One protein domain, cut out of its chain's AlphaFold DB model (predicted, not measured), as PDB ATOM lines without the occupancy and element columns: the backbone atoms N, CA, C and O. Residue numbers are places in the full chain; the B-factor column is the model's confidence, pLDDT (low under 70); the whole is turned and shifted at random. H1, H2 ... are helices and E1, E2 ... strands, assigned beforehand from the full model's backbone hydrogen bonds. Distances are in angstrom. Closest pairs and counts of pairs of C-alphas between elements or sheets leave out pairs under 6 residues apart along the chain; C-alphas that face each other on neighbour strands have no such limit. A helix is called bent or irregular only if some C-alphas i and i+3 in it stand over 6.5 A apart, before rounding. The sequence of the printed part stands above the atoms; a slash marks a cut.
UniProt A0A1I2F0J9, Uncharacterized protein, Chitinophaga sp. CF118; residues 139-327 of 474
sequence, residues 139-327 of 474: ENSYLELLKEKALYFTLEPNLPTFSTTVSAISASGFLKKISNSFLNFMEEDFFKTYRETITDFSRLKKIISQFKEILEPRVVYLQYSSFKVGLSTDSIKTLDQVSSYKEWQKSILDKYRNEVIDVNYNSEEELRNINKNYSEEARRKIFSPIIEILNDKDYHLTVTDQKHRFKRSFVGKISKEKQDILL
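This is residues 139 to 327 of the 474 residues of an uncharacterized protein of Chitinophaga sp. CF118 (UniProt A0A1I2F0J9). A strongly twisted sheet of five strands has the long helix H2 packed along one face with residues 168 to 179, and H2 then runs on well past the sheet. Beyond the sheet H3 folds back on H2 as a helical hairpin, H6 packs along H2, and H5, H6 and H7 make a triangle of helices, while H1 crosses over E2 and E3 on the other face of the sheet, with its residues 143 to 149. The printed part has 189 residues, with seven named helices and five named strands in the order H1 E1 H2 H3 E2 E3 H4 H5 H6 E4 E5 H7, a mixed class of helices and strands. The sheet's order is E2 E3 E1 E4 E5, antiparallel throughout. The whole is compact, with a radius of gyration of the C-alphas of 17.2 A and spans of 55 by 46 by 26 A.

In the sheet, E1 is residues 151 to 157, 19.8 A long, from C-alpha 151 at (134.981, 149.207, 106.655). E2 is residues 218 to 223, 14.9 A; E3 is residues 227 to 232, 16.4 A; E4 is residues 299 to 304, 15.6 A; E5 is residues 311 to 313. H2, residues 168 to 194, is the longest helix at 38.6 A. H1 is residues 139 to 149, 15.5 A, from C-alpha 139 at (116.740, 153.043, 99.491). H3 is residues 201 to 214, 20.4 A. H4, residues 243 to 261, was assigned as one helix by its hydrogen bonds but is bent, with C-alphas 250 and 253 7.3 A apart; its arms are H4a, residues 243 to 250, and H4b, residues 253 to 261. H5 is residues 268 to 277, 14.4 A. H6, residues 280 to 294, 19.7 A, is only just irregular: C-alphas 286 and 289 are 6.7 A apart. H7 is residues 320 to 326 and ends with C-alpha 326 at (150.254, 149.292, 123.918).

E2 and E5 are the sheet's edge strands. E3 and E1 are antiparallel, with N 153 and O 229 2.8 A apart, within hydrogen-bond range. In the hairpin of E2 and E3, N 220 and O 230 are 2.9 A apart; between E1 and E4, N 154 and O 302 are 2.8 A apart; in the hairpin of E4 and E5, N 312 and O 303 are 3.2 A apart. The sheet and its helices form three layers, helices on both faces: H2 on one face, H1 on the other. H2 runs along the strands, at 21 degrees to E3 on the local plane and at a height over the sheet of 4.9 A. H1 runs across them, at 74 degrees to E3 on the local plane and at a height of 9.9 A. E1, H2 H3, E2 is a split strand-helix-strand unit, two strands running the same way with E3 between them, and its crossover is right-handed. H2 is the hub: it touches H6 at a shallow tilt of 28 degrees, opposite ways, the closest C-alphas being those of Ser 181 and Ile 286, 4.4 A. With residues 183 to 194 alone H2 touches H3, its hairpin partner, at a tilt of 38 degrees, only just steep; the closest C-alphas are those of Glu 187 and Ile 208, 6.4 A. H2 only just touches H4b, with 3 pairs of C-alphas within 8 A, made by its residues 182 to 186 alone; the closest are Phe 182 and Tyr 256, 6.9 A. H4a is near H2, and its line stands at a steep tilt of 49 degrees to that of H4b. H5 touches H7, the closest C-alphas being those of Leu 271 and Leu 326, 6.6 A. H4b and H6 only graze the sheet. Every O i to N i+4 pair is within hydrogen-bond range in H1, H2, H3, H4a, H4b, H5 and H7; in H6 it is 9 of 11.

The C-alphas farthest apart are those of Thr 161 and Thr 199, 55.4 A. The printed part has no cut, and no link is long. The mean pLDDT of the printed part is 85.6; residues 139 to 142, 235 to 243 and 308 to 316 are under 70.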
ATOM      1  N   GLU A 139     116.437 154.161  98.568       45.56
ATOM      2  CA  GLU A 139     116.740 153.043  99.491       45.56
ATOM      3  C   GLU A 139     117.905 152.174  98.984       45.56
ATOM      4  O   GLU A 139     118.725 151.720  99.779       45.56
ATOM      5  N   ASN A 140     118.065 152.069  97.657       50.66
ATOM      6  CA  ASN A 140     119.298 151.569  97.050       50.66
ATOM      7  C   ASN A 140     120.474 152.533  97.290       50.66
ATOM      8  O   ASN A 140     121.537 152.075  97.670       50.66
ATOM      9  N   SER A 141     120.304 153.855  97.189       55.50
ATOM     10  CA  SER A 141     121.377 154.819  97.506       55.50
ATOM     11  C   SER A 141     121.748 154.845  98.984       55.50
ATOM     12  O   SER A 141     122.901 155.069  99.275       55.50
ATOM     13  N   TYR A 142     120.838 154.631  99.932       66.06
ATOM     14  CA  TYR A 142     121.151 154.688 101.356       66.06
ATOM     15  C   TYR A 142     122.032 153.504 101.748       66.06
ATOM     16  O   TYR A 142     123.089 153.687 102.349       66.06
ATOM     17  N   LEU A 143     121.646 152.289 101.342       73.81
ATOM     18  CA  LEU A 143     122.495 151.120 101.539       73.81
ATOM     19  C   LEU A 143     123.795 151.226 100.724       73.81
ATOM     20  O   LEU A 143     124.840 150.853 101.244       73.81
ATOM     21  N   GLU A 144     123.762 151.744  99.491       74.62
ATOM     22  CA  GLU A 144     124.985 151.963  98.703       74.62
ATOM     23  C   GLU A 144     125.897 153.044  99.310       74.62
ATOM     24  O   GLU A 144     127.103 152.844  99.328       74.62
ATOM     25  N   LEU A 145     125.363 154.114  99.903       73.94
ATOM     26  CA  LEU A 145     126.125 155.139 100.633       73.94
ATOM     27  C   LEU A 145     126.766 154.552 101.892       73.94
ATOM     28  O   LEU A 145     127.925 154.831 102.197       73.94
ATOM     29  N   LEU A 146     126.026 153.717 102.629       83.00
ATOM     30  CA  LEU A 146     126.592 152.998 103.767       83.00
ATOM     31  C   LEU A 146     127.674 152.008 103.320       83.00
ATOM     32  O   LEU A 146     128.700 151.897 103.981       83.00
ATOM     33  N   LYS A 147     127.477 151.301 102.202       86.56
ATOM     34  CA  LYS A 147     128.497 150.421 101.615       86.56
ATOM     35  C   LYS A 147     129.727 151.209 101.164       86.56
ATOM     36  O   LYS A 147     130.837 150.791 101.455       86.56
ATOM     37  N   GLU A 148     129.554 152.357 100.518       83.88
ATOM     38  CA  GLU A 148     130.651 153.223 100.073       83.88
ATOM     39  C   GLU A 148     131.538 153.659 101.248       83.88
ATOM     40  O   GLU A 148     132.763 153.650 101.143       83.88
ATOM     41  N   LYS A 149     130.925 153.967 102.396       86.12
ATOM     42  CA  LYS A 149     131.632 154.400 103.611       86.12
ATOM     43  C   LYS A 149     132.097 153.253 104.511       86.12
ATOM     44  O   LYS A 149     132.818 153.487 105.482       86.12
ATOM     45  N   ALA A 150     131.711 152.014 104.215       92.62
ATOM     46  CA  ALA A 150     131.945 150.885 105.101       92.62
ATOM     47  C   ALA A 150     133.429 150.507 105.240       92.62
ATOM     48  O   ALA A 150     134.254 150.631 104.329       92.62
ATOM     49  N   LEU A 151     133.756 149.951 106.402       93.69
ATOM     50  CA  LEU A 151     134.981 149.207 106.655       93.69
ATOM     51  C   LEU A 151     134.775 147.762 106.205       93.69
ATOM     52  O   LEU A 151     133.889 147.075 106.716       93.69
ATOM     53  N   TYR A 152     135.586 147.302 105.255       93.62
ATOM     54  CA  TYR A 152     135.487 145.948 104.721       93.62
ATOM     55  C   TYR A 152     136.573 145.047 105.291       93.62
ATOM     56  O   TYR A 152     137.764 145.353 105.227       93.62
ATOM     57  N   PHE A 153     136.140 143.894 105.785       93.38
ATOM     58  CA  PHE A 153     136.982 142.888 106.405       93.38
ATOM     59  C   PHE A 153     136.777 141.532 105.738       93.38
ATOM     60  O   PHE A 153     135.678 141.192 105.297       93.38
ATOM     61  N   THR A 154     137.844 140.743 105.692       92.62
ATOM     62  CA  THR A 154     137.823 139.336 105.290       92.62
ATOM     63  C   THR A 154     138.473 138.506 106.385       92.62
ATOM     64  O   THR A 154     139.627 138.745 106.737       92.62
ATOM     65  N   LEU A 155     137.722 137.544 106.918       92.25
ATOM     66  CA  LEU A 155     138.214 136.530 107.838       92.25
ATOM     67  C   LEU A 155     138.408 135.231 107.064       92.25
ATOM     68  O   LEU A 155     137.466 134.697 106.467       92.25
ATOM     69  N   GLU A 156     139.631 134.723 107.105       90.50
ATOM     70  CA  GLU A 156     140.029 133.470 106.473       90.50
ATOM     71  C   GLU A 156     140.556 132.511 107.547       90.50
ATOM     72  O   GLU A 156     141.340 132.929 108.403       90.50
ATOM     73  N   PRO A 157     140.129 131.236 107.555       90.44
ATOM     74  CA  PRO A 157     140.563 130.295 108.578       90.44
ATOM     75  C   PRO A 157     142.071 130.036 108.479       90.44
ATOM     76  O   PRO A 157     142.630 129.925 107.388       90.44
ATOM     77  N   ASN A 158     142.736 129.901 109.627       86.12
ATOM     78  CA  ASN A 158     144.169 129.582 109.672       86.12
ATOM     79  C   ASN A 158     144.452 128.127 109.272       86.12
ATOM     80  O   ASN A 158     145.553 127.807 108.827       86.12
ATOM     81  N   LEU A 159     143.462 127.246 109.443       82.94
ATOM     82  CA  LEU A 159     143.537 125.832 109.097       82.94
ATOM     83  C   LEU A 159     142.433 125.488 108.089       82.94
ATOM     84  O   LEU A 159     141.267 125.784 108.351       82.94
ATOM     85  N   PRO A 160     142.745 124.793 106.982       76.31
ATOM     86  CA  PRO A 160     141.770 124.468 105.943       76.31
ATOM     87  C   PRO A 160     140.860 123.282 106.313       76.31
ATOM     88  O   PRO A 160     140.283 122.651 105.428       76.31
ATOM     89  N   THR A 161     140.718 122.957 107.605       78.69
ATOM     90  CA  THR A 161     139.950 121.802 108.109       78.69
ATOM     91  C   THR A 161     138.523 121.780 107.564       78.69
ATOM     92  O   THR A 161     137.997 120.718 107.244       78.69
ATOM     93  N   PHE A 162     137.918 122.961 107.405       79.62
ATOM     94  CA  PHE A 162     136.588 123.146 106.827       79.62
ATOM     95  C   PHE A 162     136.638 124.060 105.593       79.62
ATOM     96  O   PHE A 162     135.792 124.942 105.417       79.62
ATOM     97  N   SER A 163     137.642 123.863 104.727       84.12
ATOM     98  CA  SER A 163     137.896 124.712 103.554       84.12
ATOM     99  C   SER A 163     138.105 126.181 103.967       84.12
ATOM    100  O   SER A 163     138.838 126.446 104.915       84.12
ATOM    101  N   THR A 164     137.475 127.139 103.284       85.00
ATOM    102  CA  THR A 164     137.546 128.579 103.585       85.00
ATOM    103  C   THR A 164     136.473 129.048 104.571       85.00
ATOM    104  O   THR A 164     136.270 130.248 104.745       85.00
ATOM    105  N   THR A 165     135.729 128.141 105.206       87.81
ATOM    106  CA  THR A 165     134.633 128.546 106.096       87.81
ATOM    107  C   THR A 165     135.151 129.015 107.456       87.81
ATOM    108  O   THR A 165     136.104 128.467 108.005       87.81
ATOM    109  N   VAL A 166     134.504 130.044 108.008       88.94
ATOM    110  CA  VAL A 166     134.753 130.554 109.363       88.94
ATOM    111  C   VAL A 166     133.574 130.149 110.238       88.94
ATOM    112  O   VAL A 166     132.422 130.243 109.809       88.94
ATOM    113  N   SER A 167     133.848 129.687 111.459       90.50
ATOM    114  CA  SER A 167     132.788 129.281 112.382       90.50
ATOM    115  C   SER A 167     131.905 130.474 112.771       90.50
ATOM    116  O   SER A 167     132.377 131.609 112.881       90.50
ATOM    117  N   ALA A 168     130.624 130.223 113.048       91.06
ATOM    118  CA  ALA A 168     129.717 131.263 113.537       91.06
ATOM    119  C   ALA A 168     130.194 131.878 114.871       91.06
ATOM    120  O   ALA A 168     129.989 133.068 115.116       91.06
ATOM    121  N   ILE A 169     130.875 131.092 115.714       92.44
ATOM    122  CA  ILE A 169     131.455 131.555 116.983       92.44
ATOM    123  C   ILE A 169     132.580 132.562 116.714       92.44
ATOM    124  O   ILE A 169     132.575 133.652 117.278       92.44
ATOM    125  N   SER A 170     133.501 132.245 115.803       91.38
ATOM    126  CA  SER A 170     134.604 133.141 115.440       91.38
ATOM    127  C   SER A 170     134.088 134.415 114.755       91.38
ATOM    128  O   SER A 170     134.510 135.514 115.110       91.38
ATOM    129  N   ALA A 171     133.121 134.293 113.837       93.56
ATOM    130  CA  ALA A 171     132.516 135.438 113.153       93.56
ATOM    131  C   ALA A 171     131.770 136.372 114.123       93.56
ATOM    132  O   ALA A 171     131.971 137.584 114.100       93.56
ATOM    133  N   SER A 172     130.944 135.821 115.019       95.06
ATOM    134  CA  SER A 172     130.248 136.616 116.043       95.06
ATOM    135  C   SER A 172     131.215 137.233 117.058       95.06
ATOM    136  O   SER A 172     131.045 138.392 117.437       95.06
ATOM    137  N   GLY A 173     132.266 136.506 117.448       96.12
ATOM    138  CA  GLY A 173     133.341 137.011 118.299       96.12
ATOM    139  C   GLY A 173     134.062 138.209 117.680       96.12
ATOM    140  O   GLY A 173     134.267 139.214 118.361       96.12
ATOM    141  N   PHE A 174     134.379 138.140 116.385       96.25
ATOM    142  CA  PHE A 174     134.927 139.263 115.624       96.25
ATOM    143  C   PHE A 174     133.983 140.470 115.631       96.25
ATOM    144  O   PHE A 174     134.400 141.554 116.037       96.25
ATOM    145  N   LEU A 175     132.710 140.279 115.255       97.06
ATOM    146  CA  LEU A 175     131.712 141.357 115.211       97.06
ATOM    147  C   LEU A 175     131.553 142.044 116.573       97.06
ATOM    148  O   LEU A 175     131.504 143.267 116.655       97.06
ATOM    149  N   LYS A 176     131.544 141.274 117.665       97.12
ATOM    150  CA  LYS A 176     131.472 141.826 119.021       97.12
ATOM    151  C   LYS A 176     132.707 142.663 119.366       97.12
ATOM    152  O   LYS A 176     132.574 143.767 119.889       97.12
ATOM    153  N   LYS A 177     133.908 142.149 119.089       97.38
ATOM    154  CA  LYS A 177     135.175 142.826 119.406       97.38
ATOM    155  C   LYS A 177     135.347 144.120 118.603       97.38
ATOM    156  O   LYS A 177     135.679 145.146 119.193       97.38
ATOM    157  N   ILE A 178     135.074 144.094 117.295       97.19
ATOM    158  CA  ILE A 178     135.213 145.275 116.429       97.19
ATOM    159  C   ILE A 178     134.193 146.360 116.799       97.19
ATOM    160  O   ILE A 178     134.566 147.524 116.928       97.19
ATOM    161  N   SER A 179     132.941 145.984 117.088       97.12
ATOM    162  CA  SER A 179     131.926 146.934 117.553       97.12
ATOM    163  C   SER A 179     132.292 147.546 118.902       97.12
ATOM    164  O   SER A 179     132.204 148.761 119.064       97.12
ATOM    165  N   ASN A 180     132.773 146.741 119.855       97.00
ATOM    166  CA  ASN A 180     133.233 147.249 121.149       97.00
ATOM    167  C   ASN A 180     134.396 148.235 120.996       97.00
ATOM    168  O   ASN A 180     134.387 149.285 121.635       97.00
ATOM    169  N   SER A 181     135.381 147.922 120.151       97.75
ATOM    170  CA  SER A 181     136.500 148.828 119.872       97.75
ATOM    171  C   SER A 181     136.005 150.169 119.317       97.75
ATOM    172  O   SER A 181     136.354 151.218 119.860       97.75
ATOM    173  N   PHE A 182     135.124 150.139 118.311       97.69
ATOM    174  CA  PHE A 182     134.551 151.346 117.714       97.69
ATOM    175  C   PHE A 182     133.749 152.189 118.718       97.69
ATOM    176  O   PHE A 182     133.949 153.398 118.807       97.69
ATOM    177  N   LEU A 183     132.863 151.572 119.508       96.56
ATOM    178  CA  LEU A 183     132.016 152.298 120.462       96.56
ATOM    179  C   LEU A 183     132.830 152.987 121.568       96.56
ATOM    180  O   LEU A 183     132.461 154.078 122.006       96.56
ATOM    181  N   ASN A 184     133.928 152.368 122.015       96.56
ATOM    182  CA  ASN A 184     134.841 152.981 122.982       96.56
ATOM    183  C   ASN A 184     135.694 154.083 122.342       96.56
ATOM    184  O   ASN A 184     135.916 155.114 122.969       96.56
ATOM    185  N   PHE A 185     136.130 153.903 121.092       97.44
ATOM    186  CA  PHE A 185     136.845 154.941 120.348       97.44
ATOM    187  C   PHE A 185     135.980 156.186 120.159       97.44
ATOM    188  O   PHE A 185     136.419 157.299 120.430       97.44
ATOM    189  N   MET A 186     134.729 155.987 119.746       95.31
ATOM    190  CA  MET A 186     133.761 157.060 119.571       95.31
ATOM    191  C   MET A 186     133.546 157.842 120.871       95.31
ATOM    192  O   MET A 186     133.483 159.066 120.842       95.31
ATOM    193  N   GLU A 187     133.437 157.151 122.007       94.44
ATOM    194  CA  GLU A 187     133.302 157.803 123.312       94.44
ATOM    195  C   GLU A 187     134.533 158.637 123.678       94.44
ATOM    196  O   GLU A 187     134.384 159.797 124.067       94.44
ATOM    197  N   GLU A 188     135.734 158.089 123.494       94.00
ATOM    198  CA  GLU A 188     136.982 158.798 123.784       94.00
ATOM    199  C   GLU A 188     137.172 160.028 122.879       94.00
ATOM    200  O   GLU A 188     137.458 161.120 123.374       94.00
ATOM    201  N   ASP A 189     136.952 159.895 121.564       94.88
ATOM    202  CA  ASP A 189     137.049 161.020 120.621       94.88
ATOM    203  C   ASP A 189     135.989 162.091 120.915       94.88
ATOM    204  O   ASP A 189     136.285 163.289 120.858       94.88
ATOM    205  N   PHE A 190     134.773 161.691 121.305       93.25
ATOM    206  CA  PHE A 190     133.725 162.627 121.714       93.25
ATOM    207  C   PHE A 190     134.140 163.424 122.955       93.25
ATOM    208  O   PHE A 190     134.038 164.653 122.974       93.25
ATOM    209  N   PHE A 191     134.654 162.753 123.987       90.44
ATOM    210  CA  PHE A 191     135.112 163.417 125.206       90.44
ATOM    211  C   PHE A 191     136.296 164.338 124.933       90.44
ATOM    212  O   PHE A 191     136.288 165.485 125.376       90.44
ATOM    213  N   LYS A 192     137.274 163.894 124.144       89.19
ATOM    214  CA  LYS A 192     138.407 164.722 123.723       89.19
ATOM    215  C   LYS A 192     137.957 165.979 122.975       89.19
ATOM    216  O   LYS A 192     138.490 167.052 123.236       89.19
ATOM    217  N   THR A 193     136.963 165.855 122.096       89.94
ATOM    218  CA  THR A 193     136.462 166.959 121.263       89.94
ATOM    219  C   THR A 193     135.635 167.968 122.064       89.94
ATOM    220  O   THR A 193     135.787 169.171 121.869       89.94
ATOM    221  N   TYR A 194     134.761 167.510 122.967       87.75
ATOM    222  CA  TYR A 194     133.729 168.373 123.560       87.75
ATOM    223  C   TYR A 194     133.903 168.696 125.045       87.75
ATOM    224  O   TYR A 194     133.210 169.597 125.524       87.75
ATOM    225  N   ARG A 195     134.821 168.046 125.778       83.50
ATOM    226  CA  ARG A 195     135.010 168.278 127.230       83.50
ATOM    227  C   ARG A 195     135.298 169.733 127.608       83.50
ATOM    228  O   ARG A 195     134.967 170.146 128.710       83.50
ATOM    229  N   GLU A 196     135.919 170.502 126.714       82.75
ATOM    230  CA  GLU A 196     136.246 171.915 126.960       82.75
ATOM    231  C   GLU A 196     135.030 172.827 126.752       82.75
ATOM    232  O   GLU A 196     134.910 173.872 127.383       82.75
ATOM    233  N   THR A 197     134.095 172.406 125.897       80.38
ATOM    234  CA  THR A 197     132.878 173.162 125.564       80.38
ATOM    235  C   THR A 197     131.671 172.779 126.424       80.38
ATOM    236  O   THR A 197     130.791 173.605 126.656       80.38
ATOM    237  N   ILE A 198     131.617 171.536 126.916       78.88
ATOM    238  CA  ILE A 198     130.535 171.005 127.753       78.88
ATOM    239  C   ILE A 198     131.125 170.645 129.115       78.88
ATOM    240  O   ILE A 198     131.655 169.555 129.309       78.88
ATOM    241  N   THR A 199     131.008 171.567 130.067       72.25
ATOM    242  CA  THR A 199     131.561 171.408 131.422       72.25
ATOM    243  C   THR A 199     130.773 170.420 132.285       72.25
ATOM    244  O   THR A 199     131.321 169.833 133.215       72.25
ATOM    245  N   ASP A 200     129.492 170.197 131.973       78.00
ATOM    246  CA  ASP A 200     128.664 169.196 132.646       78.00
ATOM    247  C   ASP A 200     128.942 167.789 132.094       78.00
ATOM    248  O   ASP A 200     128.441 167.380 131.039       78.00
ATOM    249  N   PHE A 201     129.713 167.023 132.864       75.38
ATOM    250  CA  PHE A 201     130.065 165.643 132.550       75.38
ATOM    251  C   PHE A 201     128.849 164.707 132.449       75.38
ATOM    252  O   PHE A 201     128.850 163.779 131.637       75.38
ATOM    253  N   SER A 202     127.785 164.949 133.220       76.12
ATOM    254  CA  SER A 202     126.566 164.127 133.175       76.12
ATOM    255  C   SER A 202     125.821 164.334 131.861       76.12
ATOM    256  O   SER A 202     125.370 163.375 131.228       76.12
ATOM    257  N   ARG A 203     125.742 165.585 131.401       80.56
ATOM    258  CA  ARG A 203     125.174 165.925 130.093       80.56
ATOM    259  C   ARG A 203     125.986 165.321 128.951       80.56
ATOM    260  O   ARG A 203     125.406 164.746 128.034       80.56
ATOM    261  N   LEU A 204     127.310 165.412 129.024       80.56
ATOM    262  CA  LEU A 204     128.232 164.845 128.041       80.56
ATOM    263  C   LEU A 204     128.087 163.310 127.955       80.56
ATOM    264  O   LEU A 204     127.940 162.778 126.855       80.56
ATOM    265  N   LYS A 205     127.965 162.617 129.099       84.38
ATOM    266  CA  LYS A 205     127.628 161.182 129.168       84.38
ATOM    267  C   LYS A 205     126.273 160.836 128.546       84.38
ATOM    268  O   LYS A 205     126.147 159.839 127.838       84.38
ATOM    269  N   LYS A 206     125.246 161.655 128.788       85.56
ATOM    270  CA  LYS A 206     123.912 161.434 128.213       85.56
ATOM    271  C   LYS A 206     123.930 161.535 126.686       85.56
ATOM    272  O   LYS A 206     123.325 160.701 126.019       85.56
ATOM    273  N   ILE A 207     124.633 162.528 126.142       85.94
ATOM    274  CA  ILE A 207     124.735 162.736 124.693       85.94
ATOM    275  C   ILE A 207     125.457 161.558 124.030       85.94
ATOM    276  O   ILE A 207     124.936 160.986 123.073       85.94
ATOM    277  N   ILE A 208     126.611 161.135 124.559       88.94
ATOM    278  CA  ILE A 208     127.342 160.004 123.971       88.94
ATOM    279  C   ILE A 208     126.550 158.692 124.054       88.94
ATOM    280  O   ILE A 208     126.622 157.886 123.132       88.94
ATOM    281  N   SER A 209     125.733 158.495 125.096       88.12
ATOM    282  CA  SER A 209     124.841 157.331 125.187       88.12
ATOM    283  C   SER A 209     123.836 157.283 124.033       88.12
ATOM    284  O   SER A 209     123.624 156.221 123.461       88.12
ATOM    285  N   GLN A 210     123.263 158.427 123.646       87.44
ATOM    286  CA  GLN A 210     122.356 158.507 122.493       87.44
ATOM    287  C   GLN A 210     123.088 158.206 121.182       87.44
ATOM    288  O   GLN A 210     122.556 157.520 120.313       87.44
ATOM    289  N   PHE A 211     124.329 158.679 121.038       88.06
ATOM    290  CA  PHE A 211     125.129 158.355 119.861       88.06
ATOM    291  C   PHE A 211     125.513 156.879 119.791       88.06
ATOM    292  O   PHE A 211     125.512 156.333 118.694       88.06
ATOM    293  N   LYS A 212     125.777 156.211 120.921       89.62
ATOM    294  CA  LYS A 212     126.060 154.763 120.952       89.62
ATOM    295  C   LYS A 212     124.915 153.928 120.385       89.62
ATOM    296  O   LYS A 212     125.189 152.958 119.692       89.62
ATOM    297  N   GLU A 213     123.665 154.323 120.611       84.81
ATOM    298  CA  GLU A 213     122.495 153.619 120.065       84.81
ATOM    299  C   GLU A 213     122.337 153.804 118.546       84.81
ATOM    300  O   GLU A 213     121.860 152.915 117.841       84.81
ATOM    301  N   ILE A 214     122.735 154.964 118.019       83.19
ATOM    302  CA  ILE A 214     122.506 155.331 116.612       83.19
ATOM    303  C   ILE A 214     123.681 154.919 115.730       83.19
ATOM    304  O   ILE A 214     123.489 154.387 114.636       83.19
ATOM    305  N   LEU A 215     124.897 155.156 116.219       89.62
ATOM    306  CA  LEU A 215     126.150 154.918 115.511       89.62
ATOM    307  C   LEU A 215     126.723 153.525 115.775       89.62
ATOM    308  O   LEU A 215     127.860 153.266 115.394       89.62
ATOM    309  N   GLU A 216     125.967 152.618 116.394       91.25
ATOM    310  CA  GLU A 216     126.375 151.220 116.490       91.25
ATOM    311  C   GLU A 216     126.693 150.657 115.087       91.25
ATOM    312  O   GLU A 216     125.884 150.823 114.164       91.25
ATOM    313  N   PRO A 217     127.857 150.005 114.888       94.25
ATOM    314  CA  PRO A 217     128.217 149.441 113.594       94.25
ATOM    315  C   PRO A 217     127.187 148.425 113.100       94.25
ATOM    316  O   PRO A 217     126.839 147.464 113.785       94.25
ATOM    317  N   ARG A 218     126.731 148.612 111.862       92.25
ATOM    318  CA  ARG A 218     125.773 147.747 111.175       92.25
ATOM    319  C   ARG A 218     126.461 146.963 110.075       92.25
ATOM    320  O   ARG A 218     127.323 147.478 109.365       92.25
ATOM    321  N   VAL A 219     126.012 145.727 109.893       94.38
ATOM    322  CA  VAL A 219     126.415 144.894 108.763       94.38
ATOM    323  C   VAL A 219     125.673 145.358 107.512       94.38
ATOM    324  O   VAL A 219     124.452 145.245 107.433       94.38
ATOM    325  N   VAL A 220     126.417 145.876 106.536       90.50
ATOM    326  CA  VAL A 220     125.876 146.427 105.276       90.50
ATOM    327  C   VAL A 220     126.261 145.599 104.051       90.50
ATOM    328  O   VAL A 220     125.757 145.814 102.946       90.50
ATOM    329  N   TYR A 221     127.147 144.622 104.245       91.81
ATOM    330  CA  TYR A 221     127.568 143.663 103.234       91.81
ATOM    331  C   TYR A 221     127.988 142.344 103.890       91.81
ATOM    332  O   TYR A 221     128.671 142.367 104.914       91.81
ATOM    333  N   LEU A 222     127.619 141.213 103.278       91.69
ATOM    334  CA  LEU A 222     128.047 139.868 103.670       91.69
ATOM    335  C   LEU A 222     128.315 138.999 102.439       91.69
ATOM    336  O   LEU A 222     127.504 138.961 101.513       91.69
ATOM    337  N   GLN A 223     129.411 138.242 102.468       89.06
ATOM    338  CA  GLN A 223     129.699 137.175 101.509       89.06
ATOM    339  C   GLN A 223     130.290 135.955 102.236       89.06
ATOM    340  O   GLN A 223     130.985 136.097 103.243       89.06
ATOM    341  N   TYR A 224     129.990 134.762 101.717       80.88
ATOM    342  CA  TYR A 224     130.456 133.461 102.209       80.88
ATOM    343  C   TYR A 224     131.580 132.883 101.329       80.88
ATOM    344  O   TYR A 224     131.828 133.375 100.227       80.88
ATOM    345  N   SER A 225     132.211 131.792 101.786       74.25
ATOM    346  CA  SER A 225     133.504 131.272 101.286       74.25
ATOM    347  C   SER A 225     134.646 132.225 101.655       74.25
ATOM    348  O   SER A 225     135.063 133.052 100.846       74.25
ATOM    349  N   SER A 226     135.104 132.116 102.904       82.88
ATOM    350  CA  SER A 226     135.626 133.199 103.757       82.88
ATOM    351  C   SER A 226     134.507 134.103 104.273       82.88
ATOM    352  O   SER A 226     133.545 134.390 103.561       82.88
ATOM    353  N   PHE A 227     134.601 134.530 105.532       92.62
ATOM    354  CA  PHE A 227     133.619 135.451 106.101       92.62
ATOM    355  C   PHE A 227     134.023 136.874 105.727       92.62
ATOM    356  O   PHE A 227     134.949 137.443 106.305       92.62
ATOM    357  N   LYS A 228     133.354 137.431 104.715       93.75
ATOM    358  CA  LYS A 228     133.576 138.808 104.269       93.75
ATOM    359  C   LYS A 228     132.436 139.685 104.734       93.75
ATOM    360  O   LYS A 228     131.271 139.340 104.533       93.75
ATOM    361  N   VAL A 229     132.774 140.821 105.324       95.38
ATOM    362  CA  VAL A 229     131.796 141.709 105.942       95.38
ATOM    363  C   VAL A 229     132.150 143.168 105.701       95.38
ATOM    364  O   VAL A 229     133.316 143.548 105.770       95.38
ATOM    365  N   GLY A 230     131.133 143.976 105.408       95.56
ATOM    366  CA  GLY A 230     131.216 145.435 105.410       95.56
ATOM    367  C   GLY A 230     130.473 145.993 106.618       95.56
ATOM    368  O   GLY A 230     129.300 145.661 106.813       95.56
ATOM    369  N   LEU A 231     131.146 146.820 107.416       95.69
ATOM    370  CA  LEU A 231     130.597 147.472 108.604       95.69
ATOM    371  C   LEU A 231     130.535 148.985 108.403       95.69
ATOM    372  O   LEU A 231     131.545 149.599 108.073       95.69
ATOM    373  N   SER A 232     129.372 149.589 108.633       92.88
ATOM    374  CA  SER A 232     129.192 151.046 108.578       92.88
ATOM    375  C   SER A 232     128.353 151.533 109.748       92.88
ATOM    376  O   SER A 232     127.586 150.770 110.330       92.88
ATOM    377  N   THR A 233     128.457 152.816 110.067       90.44
ATOM    378  CA  THR A 233     127.587 153.489 111.034       90.44
ATOM    379  C   THR A 233     126.544 154.332 110.314       90.44
ATOM    380  O   THR A 233     126.742 154.739 109.167       90.44
ATOM    381  N   ASP A 234     125.412 154.584 110.972       80.25
ATOM    382  CA  ASP A 234     124.374 155.473 110.445       80.25
ATOM    383  C   ASP A 234     124.726 156.937 110.751       80.25
ATOM    384  O   ASP A 234     124.120 157.594 111.591       80.25
ATOM    385  N   SER A 235     125.752 157.452 110.072       68.19
ATOM    386  CA  SER A 235     126.129 158.871 110.140       68.19
ATOM    387  C   SER A 235     125.219 159.775 109.292       68.19
ATOM    388  O   SER A 235     125.496 160.967 109.149       68.19
ATOM    389  N   ILE A 236     124.206 159.201 108.632       62.44
ATOM    390  CA  ILE A 236     123.314 159.885 107.686       62.44
ATOM    391  C   ILE A 236     122.054 160.343 108.424       62.44
ATOM    392  O   ILE A 236     121.651 161.497 108.292       62.44
ATOM    393  N   LYS A 237     121.467 159.485 109.270       61.97
ATOM    394  CA  LYS A 237     120.373 159.881 110.162       61.97
ATOM    395  C   LYS A 237     120.919 160.683 111.336       61.97
ATOM    396  O   LYS A 237     121.219 160.160 112.406       61.97
ATOM    397  N   THR A 238     121.033 161.990 111.143       56.78
ATOM    398  CA  THR A 238     121.360 162.898 112.240       56.78
ATOM    399  C   THR A 238     120.154 163.052 113.159       56.78
ATOM    400  O   THR A 238     119.042 163.280 112.685       56.78
ATOM    401  N   LEU A 239     120.378 162.999 114.472       55.06
ATOM    402  CA  LEU A 239     119.435 163.575 115.431       55.06
ATOM    403  C   LEU A 239     119.249 165.069 115.094       55.06
ATOM    404  O   LEU A 239     120.186 165.700 114.595       55.06
ATOM    405  N   ASP A 240     118.073 165.642 115.362       52.69
ATOM    406  CA  ASP A 240     117.843 167.093 115.271       52.69
ATOM    407  C   ASP A 240     118.772 167.821 116.255       52.69
ATOM    408  O   ASP A 240     118.458 168.023 117.428       52.69
ATOM    409  N   GLN A 241     119.986 168.123 115.798       56.91
ATOM    410  CA  GLN A 241     121.102 168.532 116.641       56.91
ATOM    411  C   GLN A 241     121.912 169.682 116.041       56.91
ATOM    412  O   GLN A 241     121.866 169.961 114.841       56.91
ATOM    413  N   VAL A 242     122.678 170.322 116.930       62.88
ATOM    414  CA  VAL A 242     123.656 171.383 116.661       62.88
ATOM    415  C   VAL A 242     124.611 170.965 115.534       62.88
ATOM    416  O   VAL A 242     125.070 169.823 115.496       62.88
ATOM    417  N   SER A 243     124.924 171.899 114.630       67.12
ATOM    418  CA  SER A 243     125.765 171.685 113.438       67.12
ATOM    419  C   SER A 243     127.091 170.978 113.739       67.12
ATOM    420  O   SER A 243     127.478 170.069 113.009       67.12
ATOM    421  N   SER A 244     127.734 171.332 114.853       75.00
ATOM    422  CA  SER A 244     129.019 170.777 115.286       75.00
ATOM    423  C   SER A 244     128.982 169.269 115.547       75.00
ATOM    424  O   SER A 244     129.950 168.581 115.234       75.00
ATOM    425  N   TYR A 245     127.880 168.721 116.062       82.94
ATOM    426  CA  TYR A 245     127.755 167.273 116.249       82.94
ATOM    427  C   TYR A 245     127.597 166.537 114.924       82.94
ATOM    428  O   TYR A 245     128.155 165.456 114.764       82.94
ATOM    429  N   LYS A 246     126.896 167.126 113.948       81.56
ATOM    430  CA  LYS A 246     126.699 166.501 112.631       81.56
ATOM    431  C   LYS A 246     128.025 166.292 111.904       81.56
ATOM    432  O   LYS A 246     128.224 165.252 111.282       81.56
ATOM    433  N   GLU A 247     128.932 167.260 111.981       83.62
ATOM    434  CA  GLU A 247     130.273 167.145 111.394       83.62
ATOM    435  C   GLU A 247     131.092 166.050 112.081       83.62
ATOM    436  O   GLU A 247     131.656 165.183 111.410       83.62
ATOM    437  N   TRP A 248     131.075 166.023 113.416       90.38
ATOM    438  CA  TRP A 248     131.736 164.976 114.188       90.38
ATOM    439  C   TRP A 248     131.206 163.578 113.834       90.38
ATOM    440  O   TRP A 248     131.998 162.707 113.466       90.38
ATOM    441  N   GLN A 249     129.880 163.390 113.827       87.50
ATOM    442  CA  GLN A 249     129.222 162.131 113.454       87.50
ATOM    443  C   GLN A 249     129.620 161.651 112.054       87.50
ATOM    444  O   GLN A 249     129.824 160.458 111.848       87.50
ATOM    445  N   LYS A 250     129.731 162.566 111.082       85.44
ATOM    446  CA  LYS A 250     130.142 162.232 109.710       85.44
ATOM    447  C   LYS A 250     131.606 161.803 109.621       85.44
ATOM    448  O   LYS A 250     131.933 161.020 108.740       85.44
ATOM    449  N   SER A 251     132.462 162.298 110.516       90.94
ATOM    450  CA  SER A 251     133.908 162.041 110.491       90.94
ATOM    451  C   SER A 251     134.351 160.808 111.286       90.94
ATOM    452  O   SER A 251     135.429 160.272 111.035       90.94
ATOM    453  N   ILE A 252     133.556 160.354 112.261       94.19
ATOM    454  CA  ILE A 252     134.055 159.433 113.292       94.19
ATOM    455  C   ILE A 252     134.476 158.061 112.749       94.19
ATOM    456  O   ILE A 252     135.450 157.485 113.231       94.19
ATOM    457  N   LEU A 253     133.784 157.544 111.730       93.38
ATOM    458  CA  LEU A 253     134.131 156.258 111.118       93.38
ATOM    459  C   LEU A 253     135.461 156.338 110.356       93.38
ATOM    460  O   LEU A 253     136.266 155.412 110.437       93.38
ATOM    461  N   ASP A 254     135.720 157.459 109.682       92.06
ATOM    462  CA  ASP A 254     136.980 157.700 108.973       92.06
ATOM    463  C   ASP A 254     138.138 157.924 109.948       92.06
ATOM    464  O   ASP A 254     139.233 157.403 109.740       92.06
ATOM    465  N   LYS A 255     137.899 158.631 111.059       95.38
ATOM    466  CA  LYS A 255     138.890 158.725 112.138       95.38
ATOM    467  C   LYS A 255     139.225 157.346 112.698       95.38
ATOM    468  O   LYS A 255     140.395 157.002 112.799       95.38
ATOM    469  N   TYR A 256     138.215 156.525 112.993       96.56
ATOM    470  CA  TYR A 256     138.431 155.165 113.488       96.56
ATOM    471  C   TYR A 256     139.201 154.302 112.485       96.56
ATOM    472  O   TYR A 256     140.115 153.568 112.867       96.56
ATOM    473  N   ARG A 257     138.875 154.424 111.190       93.75
ATOM    474  CA  ARG A 257     139.640 153.790 110.117       93.75
ATOM    475  C   ARG A 257     141.113 154.157 110.243       93.75
ATOM    476  O   ARG A 257     141.927 153.262 110.374       93.75
ATOM    477  N   ASN A 258     141.442 155.441 110.255       92.75
ATOM    478  CA  ASN A 258     142.828 155.897 110.190       92.75
ATOM    479  C   ASN A 258     143.608 155.667 111.493       92.75
ATOM    480  O   ASN A 258     144.782 155.318 111.446       92.75
ATOM    481  N   GLU A 259     142.968 155.849 112.646       94.75
ATOM    482  CA  GLU A 259     143.633 155.836 113.956       94.75
ATOM    483  C   GLU A 259     143.626 154.469 114.647       94.75
ATOM    484  O   GLU A 259     144.350 154.277 115.623       94.75
ATOM    485  N   VAL A 260     142.810 153.521 114.176       94.62
ATOM    486  CA  VAL A 260     142.695 152.188 114.789       94.62
ATOM    487  C   VAL A 260     142.835 151.072 113.759       94.62
ATOM    488  O   VAL A 260     143.541 150.094 114.004       94.62
ATOM    489  N   ILE A 261     142.188 151.173 112.600       92.88
ATOM    490  CA  ILE A 261     142.202 150.078 111.621       92.88
ATOM    491  C   ILE A 261     143.438 150.147 110.722       92.88
ATOM    492  O   ILE A 261     144.159 149.174 110.604       92.88
ATOM    493  N   ASP A 262     143.757 151.281 110.124       88.44
ATOM    494  CA  ASP A 262     144.838 151.430 109.145       88.44
ATOM    495  C   ASP A 262     146.221 151.677 109.775       88.44
ATOM    496  O   ASP A 262     147.134 152.200 109.128       88.44
ATOM    497  N   VAL A 263     146.390 151.218 111.016       88.75
ATOM    498  CA  VAL A 263     147.586 151.371 111.846       88.75
ATOM    499  C   VAL A 263     148.529 150.180 111.697       88.75
ATOM    500  O   VAL A 263     148.133 149.015 111.793       88.75
ATOM    501  N   ASN A 264     149.826 150.460 111.546       88.38
ATOM    502  CA  ASN A 264     150.858 149.433 111.651       88.38
ATOM    503  C   ASN A 264     151.290 149.233 113.112       88.38
ATOM    504  O   ASN A 264     152.237 149.859 113.580       88.38
ATOM    505  N   TYR A 265     150.656 148.290 113.805       89.31
ATOM    506  CA  TYR A 265     150.953 147.962 115.206       89.31
ATOM    507  C   TYR A 265     152.358 147.395 115.471       89.31
ATOM    508  O   TYR A 265     152.764 147.273 116.624       89.31
ATOM    509  N   ASN A 266     153.120 147.063 114.426       86.62
ATOM    510  CA  ASN A 266     154.525 146.679 114.555       86.62
ATOM    511  C   ASN A 266     155.489 147.873 114.401       86.62
ATOM    512  O   ASN A 266     156.687 147.724 114.654       86.62
ATOM    513  N   SER A 267     154.986 149.056 114.027       89.62
ATOM    514  CA  SER A 267     155.767 150.293 113.935       89.62
ATOM    515  C   SER A 267     155.919 150.962 115.301       89.62
ATOM    516  O   SER A 267     154.940 151.282 115.970       89.62
ATOM    517  N   GLU A 268     157.163 151.231 115.693       88.94
ATOM    518  CA  GLU A 268     157.490 152.006 116.899       88.94
ATOM    519  C   GLU A 268     156.893 153.418 116.884       88.94
ATOM    520  O   GLU A 268     156.475 153.931 117.920       88.94
ATOM    521  N   GLU A 269     156.853 154.057 115.716       91.56
ATOM    522  CA  GLU A 269     156.326 155.413 115.562       91.56
ATOM    523  C   GLU A 269     154.815 155.458 115.818       91.56
ATOM    524  O   GLU A 269     154.337 156.290 116.589       91.56
ATOM    525  N   GLU A 270     154.077 154.502 115.249       90.62
ATOM    526  CA  GLU A 270     152.626 154.384 115.430       90.62
ATOM    527  C   GLU A 270     152.270 154.094 116.890       90.62
ATOM    528  O   GLU A 270     151.389 154.737 117.462       90.62
ATOM    529  N   LEU A 271     153.008 153.191 117.545       91.00
ATOM    530  CA  LEU A 271     152.799 152.893 118.963       91.00
ATOM    531  C   LEU A 271     153.047 154.114 119.856       91.00
ATOM    532  O   LEU A 271     152.288 154.354 120.795       91.00
ATOM    533  N   ARG A 272     154.069 154.928 119.556       90.44
ATOM    534  CA  ARG A 272     154.304 156.191 120.280       90.44
ATOM    535  C   ARG A 272     153.168 157.184 120.068       90.44
ATOM    536  O   ARG A 272     152.755 157.827 121.033       90.44
ATOM    537  N   ASN A 273     152.653 157.297 118.845       92.38
ATOM    538  CA  ASN A 273     151.520 158.170 118.544       92.38
ATOM    539  C   ASN A 273     150.268 157.744 119.315       92.38
ATOM    540  O   ASN A 273     149.621 158.587 119.940       92.38
ATOM    541  N   ILE A 274     149.974 156.444 119.364       93.44
ATOM    542  CA  ILE A 274     148.856 155.917 120.154       93.44
ATOM    543  C   ILE A 274     149.051 156.219 121.642       93.44
ATOM    544  O   ILE A 274     148.153 156.765 122.280       93.44
ATOM    545  N   ASN A 275     150.233 155.941 122.193       90.81
ATOM    546  CA  ASN A 275     150.524 156.172 123.611       90.81
ATOM    547  C   ASN A 275     150.436 157.652 124.007       90.81
ATOM    548  O   ASN A 275     150.095 157.963 125.145       90.81
ATOM    549  N   LYS A 276     150.724 158.565 123.075       91.88
ATOM    550  CA  LYS A 276     150.575 160.009 123.279       91.88
ATOM    551  C   LYS A 276     149.113 160.460 123.218       91.88
ATOM    552  O   LYS A 276     148.728 161.378 123.938       91.88
ATOM    553  N   ASN A 277     148.321 159.857 122.335       90.94
ATOM    554  CA  ASN A 277     146.967 160.313 122.032       90.94
ATOM    555  C   ASN A 277     145.885 159.684 122.917       90.94
ATOM    556  O   ASN A 277     144.801 160.259 123.008       90.94
ATOM    557  N   TYR A 278     146.177 158.547 123.555       92.56
ATOM    558  CA  TYR A 278     145.212 157.755 124.314       92.56
ATOM    559  C   TYR A 278     145.726 157.414 125.715       92.56
ATOM    560  O   TYR A 278     146.849 156.931 125.893       92.56
ATOM    561  N   SER A 279     144.863 157.602 126.717       90.50
ATOM    562  CA  SER A 279     145.118 157.148 128.089       90.50
ATOM    563  C   SER A 279     145.273 155.623 128.149       90.50
ATOM    564  O   SER A 279     144.842 154.908 127.249       90.50
ATOM    565  N   GLU A 280     145.871 155.088 129.215       90.44
ATOM    566  CA  GLU A 280     145.966 153.630 129.400       90.44
ATOM    567  C   GLU A 280     144.602 152.937 129.391       90.44
ATOM    568  O   GLU A 280     144.438 151.885 128.774       90.44
ATOM    569  N   GLU A 281     143.608 153.536 130.045       88.81
ATOM    570  CA  GLU A 281     142.253 152.996 130.084       88.81
ATOM    571  C   GLU A 281     141.607 152.999 128.693       88.81
ATOM    572  O   GLU A 281     141.060 151.977 128.265       88.81
ATOM    573  N   ALA A 282     141.726 154.112 127.960       91.06
ATOM    574  CA  ALA A 282     141.244 154.206 126.587       91.06
ATOM    575  C   ALA A 282     141.955 153.185 125.693       91.06
ATOM    576  O   ALA A 282     141.303 152.472 124.930       91.06
ATOM    577  N   ARG A 283     143.278 153.027 125.852       94.06
ATOM    578  CA  ARG A 283     144.053 152.061 125.073       94.06
ATOM    579  C   ARG A 283     143.559 150.629 125.280       94.06
ATOM    580  O   ARG A 283     143.363 149.907 124.306       94.06
ATOM    581  N   ARG A 284     143.266 150.234 126.524       92.69
ATOM    582  CA  ARG A 284     142.668 148.919 126.825       92.69
ATOM    583  C   ARG A 284     141.318 148.727 126.160       92.69
ATOM    584  O   ARG A 284     141.089 147.692 125.543       92.69
ATOM    585  N   LYS A 285     140.427 149.706 126.282       93.88
ATOM    586  CA  LYS A 285     139.061 149.606 125.758       93.88
ATOM    587  C   LYS A 285     139.020 149.582 124.226       93.88
ATOM    588  O   LYS A 285     138.216 148.851 123.653       93.88
ATOM    589  N   ILE A 286     139.890 150.355 123.575       96.19
ATOM    590  CA  ILE A 286     139.905 150.532 122.118       96.19
ATOM    591  C   ILE A 286     140.754 149.458 121.431       96.19
ATOM    592  O   ILE A 286     140.275 148.824 120.490       96.19
ATOM    593  N   PHE A 287     141.987 149.223 121.889       95.38
ATOM    594  CA  PHE A 287     142.962 148.397 121.165       95.38
ATOM    595  C   PHE A 287     143.024 146.940 121.634       95.38
ATOM    596  O   PHE A 287     143.392 146.090 120.827       95.38
ATOM    597  N   SER A 288     142.614 146.597 122.866       94.12
ATOM    598  CA  SER A 288     142.565 145.179 123.293       94.12
ATOM    599  C   SER A 288     141.698 144.316 122.376       94.12
ATOM    600  O   SER A 288     142.195 143.294 121.898       94.12
ATOM    601  N   PRO A 289     140.465 144.729 122.012       95.75
ATOM    602  CA  PRO A 289     139.657 143.943 121.086       95.75
ATOM    603  C   PRO A 289     140.319 143.786 119.707       95.75
ATOM    604  O   PRO A 289     140.176 142.740 119.081       95.75
ATOM    605  N   ILE A 290     141.068 144.793 119.241       95.00
ATOM    606  CA  ILE A 290     141.780 144.754 117.953       95.00
ATOM    607  C   ILE A 290     142.951 143.779 118.002       95.00
ATOM    608  O   ILE A 290     143.086 142.940 117.116       95.00
ATOM    609  N   ILE A 291     143.762 143.832 119.057       92.62
ATOM    610  CA  ILE A 291     144.865 142.892 119.274       92.62
ATOM    611  C   ILE A 291     144.333 141.459 119.339       92.62
ATOM    612  O   ILE A 291     144.896 140.567 118.710       92.62
ATOM    613  N   GLU A 292     143.227 141.235 120.052       93.38
ATOM    614  CA  GLU A 292     142.579 139.926 120.135       93.38
ATOM    615  C   GLU A 292     142.081 139.418 118.778       93.38
ATOM    616  O   GLU A 292     142.114 138.212 118.545       93.38
ATOM    617  N   ILE A 293     141.610 140.305 117.897       94.38
ATOM    618  CA  ILE A 293     141.221 139.950 116.526       94.38
ATOM    619  C   ILE A 293     142.460 139.603 115.687       94.38
ATOM    620  O   ILE A 293     142.469 138.598 114.979       94.38
ATOM    621  N   LEU A 294     143.515 140.418 115.755       91.94
ATOM    622  CA  LEU A 294     144.728 140.240 114.947       91.94
ATOM    623  C   LEU A 294     145.548 139.011 115.367       91.94
ATOM    624  O   LEU A 294     146.227 138.401 114.541       91.94
ATOM    625  N   ASN A 295     145.472 138.632 116.643       91.94
ATOM    626  CA  ASN A 295     146.178 137.485 117.210       91.94
ATOM    627  C   ASN A 295     145.308 136.230 117.348       91.94
ATOM    628  O   ASN A 295     145.757 135.255 117.965       91.94
ATOM    629  N   ASP A 296     144.102 136.234 116.776       91.94
ATOM    630  CA  ASP A 296     143.187 135.103 116.842       91.94
ATOM    631  C   ASP A 296     143.852 133.818 116.298       91.94
ATOM    632  O   ASP A 296     144.751 133.826 115.442       91.94
ATOM    633  N   LYS A 297     143.489 132.681 116.891       90.06
ATOM    634  CA  LYS A 297     144.067 131.377 116.543       90.06
ATOM    635  C   LYS A 297     143.289 130.705 115.421       90.06
ATOM    636  O   LYS A 297     143.891 129.936 114.673       90.06
ATOM    637  N   ASP A 298     142.015 131.038 115.258       89.88
ATOM    638  CA  ASP A 298     141.118 130.332 114.347       89.88
ATOM    639  C   ASP A 298     141.131 130.935 112.941       89.88
ATOM    640  O   ASP A 298     140.978 130.215 111.952       89.88
ATOM    641  N   TYR A 299     141.360 132.243 112.832       91.38
ATOM    642  CA  TYR A 299     141.370 132.969 111.565       91.38
ATOM    643  C   TYR A 299     142.476 134.022 111.511       91.38
ATOM    644  O   TYR A 299     143.091 134.363 112.524       91.38
ATOM    645  N   HIS A 300     142.707 134.547 110.314       90.25
ATOM    646  CA  HIS A 300     143.450 135.775 110.091       90.25
ATOM    647  C   HIS A 300     142.536 136.830 109.463       90.25
ATOM    648  O   HIS A 300     141.596 136.513 108.727       90.25
ATOM    649  N   LEU A 301     142.801 138.093 109.792       91.31
ATOM    650  CA  LEU A 301     142.034 139.245 109.332       91.31
ATOM    651  C   LEU A 301     142.763 139.955 108.186       91.31
ATOM    652  O   LEU A 301     143.936 140.304 108.309       91.31
ATOM    653  N   THR A 302     142.034 140.266 107.118       89.56
ATOM    654  CA  THR A 302     142.472 141.197 106.069       89.56
ATOM    655  C   THR A 302     141.502 142.370 105.971       89.56
ATOM    656  O   THR A 302     140.287 142.163 105.964       89.56
ATOM    657  N   VAL A 303     142.027 143.591 105.849       89.19
ATOM    658  CA  VAL A 303     141.233 144.784 105.515       89.19
ATOM    659  C   VAL A 303     141.248 144.958 104.008       89.19
ATOM    660  O   VAL A 303     142.293 144.846 103.358       89.19
ATOM    661  N   THR A 304     140.070 145.191 103.446       85.56
ATOM    662  CA  THR A 304     139.875 145.218 102.001       85.56
ATOM    663  C   THR A 304     139.111 146.448 101.529       85.56
ATOM    664  O   THR A 304     138.538 147.180 102.330       85.56
ATOM    665  N   ASP A 305     139.081 146.665 100.215       83.50
ATOM    666  CA  ASP A 305     138.112 147.569  99.587       83.50
ATOM    667  C   ASP A 305     136.725 146.904  99.441       83.50
ATOM    668  O   ASP A 305     136.563 145.704  99.683       83.50
ATOM    669  N   GLN A 306     135.724 147.669  98.990       79.44
ATOM    670  CA  GLN A 306     134.362 147.181  98.714       79.44
ATOM    671  C   GLN A 306     134.321 145.997  97.735       79.44
ATOM    672  O   GLN A 306     133.395 145.188  97.752       79.44
ATOM    673  N   LYS A 307     135.309 145.894  96.842       75.69
ATOM    674  CA  LYS A 307     135.395 144.834  95.832       75.69
ATOM    675  C   LYS A 307     136.194 143.627  96.338       75.69
ATOM    676  O   LYS A 307     136.364 142.672  95.581       75.69
ATOM    677  N   HIS A 308     136.687 143.676  97.575       68.12
ATOM    678  CA  HIS A 308     137.599 142.714  98.178       68.12
ATOM    679  C   HIS A 308     138.872 142.443  97.350       68.12
ATOM    680  O   HIS A 308     139.400 141.330  97.372       68.12
ATOM    681  N   ARG A 309     139.353 143.439  96.587       66.06
ATOM    682  CA  ARG A 309     140.514 143.299  95.683       66.06
ATOM    683  C   ARG A 309     141.789 143.872  96.276       66.06
ATOM    684  O   ARG A 309     142.823 143.211  96.220       66.06
ATOM    685  N   PHE A 310     141.732 145.084  96.825       60.06
ATOM    686  CA  PHE A 310     142.869 145.651  97.537       60.06
ATOM    687  C   PHE A 310     143.050 144.908  98.858       60.06
ATOM    688  O   PHE A 310     142.154 144.914  99.698       60.06
ATOM    689  N   LYS A 311     144.187 144.229  99.026       59.69
ATOM    690  CA  LYS A 311     144.531 143.511 100.254       59.69
ATOM    691  C   LYS A 311     145.605 144.299 100.983       59.69
ATOM    692  O   LYS A 311     146.781 144.191 100.639       59.69
ATOM    693  N   ARG A 312     145.227 145.044 102.020       60.25
ATOM    694  CA  ARG A 312     146.194 145.388 103.061       60.25
ATOM    695  C   ARG A 312     146.111 144.262 104.082       60.25
ATOM    696  O   ARG A 312     145.225 144.225 104.929       60.25
ATOM    697  N   SER A 313     146.994 143.276 103.932       52.94
ATOM    698  CA  SER A 313     147.244 142.335 105.021       52.94
ATOM    699  C   SER A 313     147.807 143.163 106.162       52.94
ATOM    700  O   SER A 313     148.842 143.811 105.982       52.94
ATOM    701  N   PHE A 314     147.170 143.140 107.332       55.38
ATOM    702  CA  PHE A 314     147.907 143.503 108.532       55.38
ATOM    703  C   PHE A 314     149.174 142.656 108.557       55.38
ATOM    704  O   PHE A 314     149.147 141.458 108.248       55.38
ATOM    705  N   VAL A 315     150.303 143.310 108.803       49.22
ATOM    706  CA  VAL A 315     151.616 142.675 108.788       49.22
ATOM    707  C   VAL A 315     151.716 141.807 110.038       49.22
ATOM    708  O   VAL A 315     152.247 142.239 111.048       49.22
ATOM    709  N   GLY A 316     151.171 140.594 109.974       62.12
ATOM    710  CA  GLY A 316     151.342 139.549 110.978       62.12
ATOM    711  C   GLY A 316     150.723 139.819 112.353       62.12
ATOM    712  O   GLY A 316     150.208 140.892 112.663       62.12
ATOM    713  N   LYS A 317     150.785 138.780 113.191       80.00
ATOM    714  CA  LYS A 317     150.416 138.835 114.609       80.00
ATOM    715  C   LYS A 317     151.258 139.889 115.331       80.00
ATOM    716  O   LYS A 317     152.456 140.005 115.076       80.00
ATOM    717  N   ILE A 318     150.647 140.617 116.258       86.75
ATOM    718  CA  ILE A 318     151.334 141.613 117.086       86.75
ATOM    719  C   ILE A 318     152.164 140.869 118.133       86.75
ATOM    720  O   ILE A 318     151.625 140.046 118.882       86.75
ATOM    721  N   SER A 319     153.467 141.149 118.213       87.75
ATOM    722  CA  SER A 319     154.343 140.493 119.191       87.75
ATOM    723  C   SER A 319     153.962 140.859 120.633       87.75
ATOM    724  O   SER A 319     153.378 141.911 120.888       87.75
ATOM    725  N   LYS A 320     154.291 139.989 121.596       86.50
ATOM    726  CA  LYS A 320     153.961 140.214 123.014       86.50
ATOM    727  C   LYS A 320     154.576 141.511 123.555       86.50
ATOM    728  O   LYS A 320     153.889 142.277 124.206       86.50
ATOM    729  N   GLU A 321     155.821 141.800 123.189       86.88
ATOM    730  CA  GLU A 321     156.511 143.043 123.555       86.88
ATOM    731  C   GLU A 321     155.731 144.295 123.116       86.88
ATOM    732  O   GLU A 321     155.553 145.232 123.888       86.88
ATOM    733  N   LYS A 322     155.195 144.292 121.890       88.81
ATOM    734  CA  LYS A 322     154.401 145.408 121.354       88.81
ATOM    735  C   LYS A 322     153.041 145.511 122.040       88.81
ATOM    736  O   LYS A 322     152.557 146.618 122.268       88.81
ATOM    737  N   GLN A 323     152.444 144.373 122.396       88.81
ATOM    738  CA  GLN A 323     151.221 144.345 123.199       88.81
ATOM    739  C   GLN A 323     151.458 144.959 124.576       88.81
ATOM    740  O   GLN A 323     150.658 145.787 124.981       88.81
ATOM    741  N   ASP A 324     152.561 144.627 125.245       86.56
ATOM    742  CA  ASP A 324     152.880 145.149 126.578       86.56
ATOM    743  C   ASP A 324     153.136 146.674 126.549       86.56
ATOM    744  O   ASP A 324     152.797 147.382 127.495       86.56
ATOM    745  N   ILE A 325     153.666 147.212 125.440       85.38
ATOM    746  CA  ILE A 325     153.819 148.666 125.223       85.38
ATOM    747  C   ILE A 325     152.460 149.360 125.036       85.38
ATOM    748  O   ILE A 325     152.242 150.473 125.530       85.38
ATOM    749  N   LEU A 326     151.556 148.731 124.282       86.00
ATOM    750  CA  LEU A 326     150.254 149.292 123.918       86.00
ATOM    751  C   LEU A 326     149.222 149.139 125.046       86.00
ATOM    752  O   LEU A 326     148.408 150.030 125.280       86.00
ATOM    753  N   LEU A 327     149.293 148.019 125.757       87.38
ATOM    754  CA  LEU A 327     148.454 147.607 126.869       87.38
ATOM    755  C   LEU A 327     149.357 147.290 128.068       87.38
ATOM    756  O   LEU A 327     149.543 146.111 128.384       87.38
TER     757      LEU A 327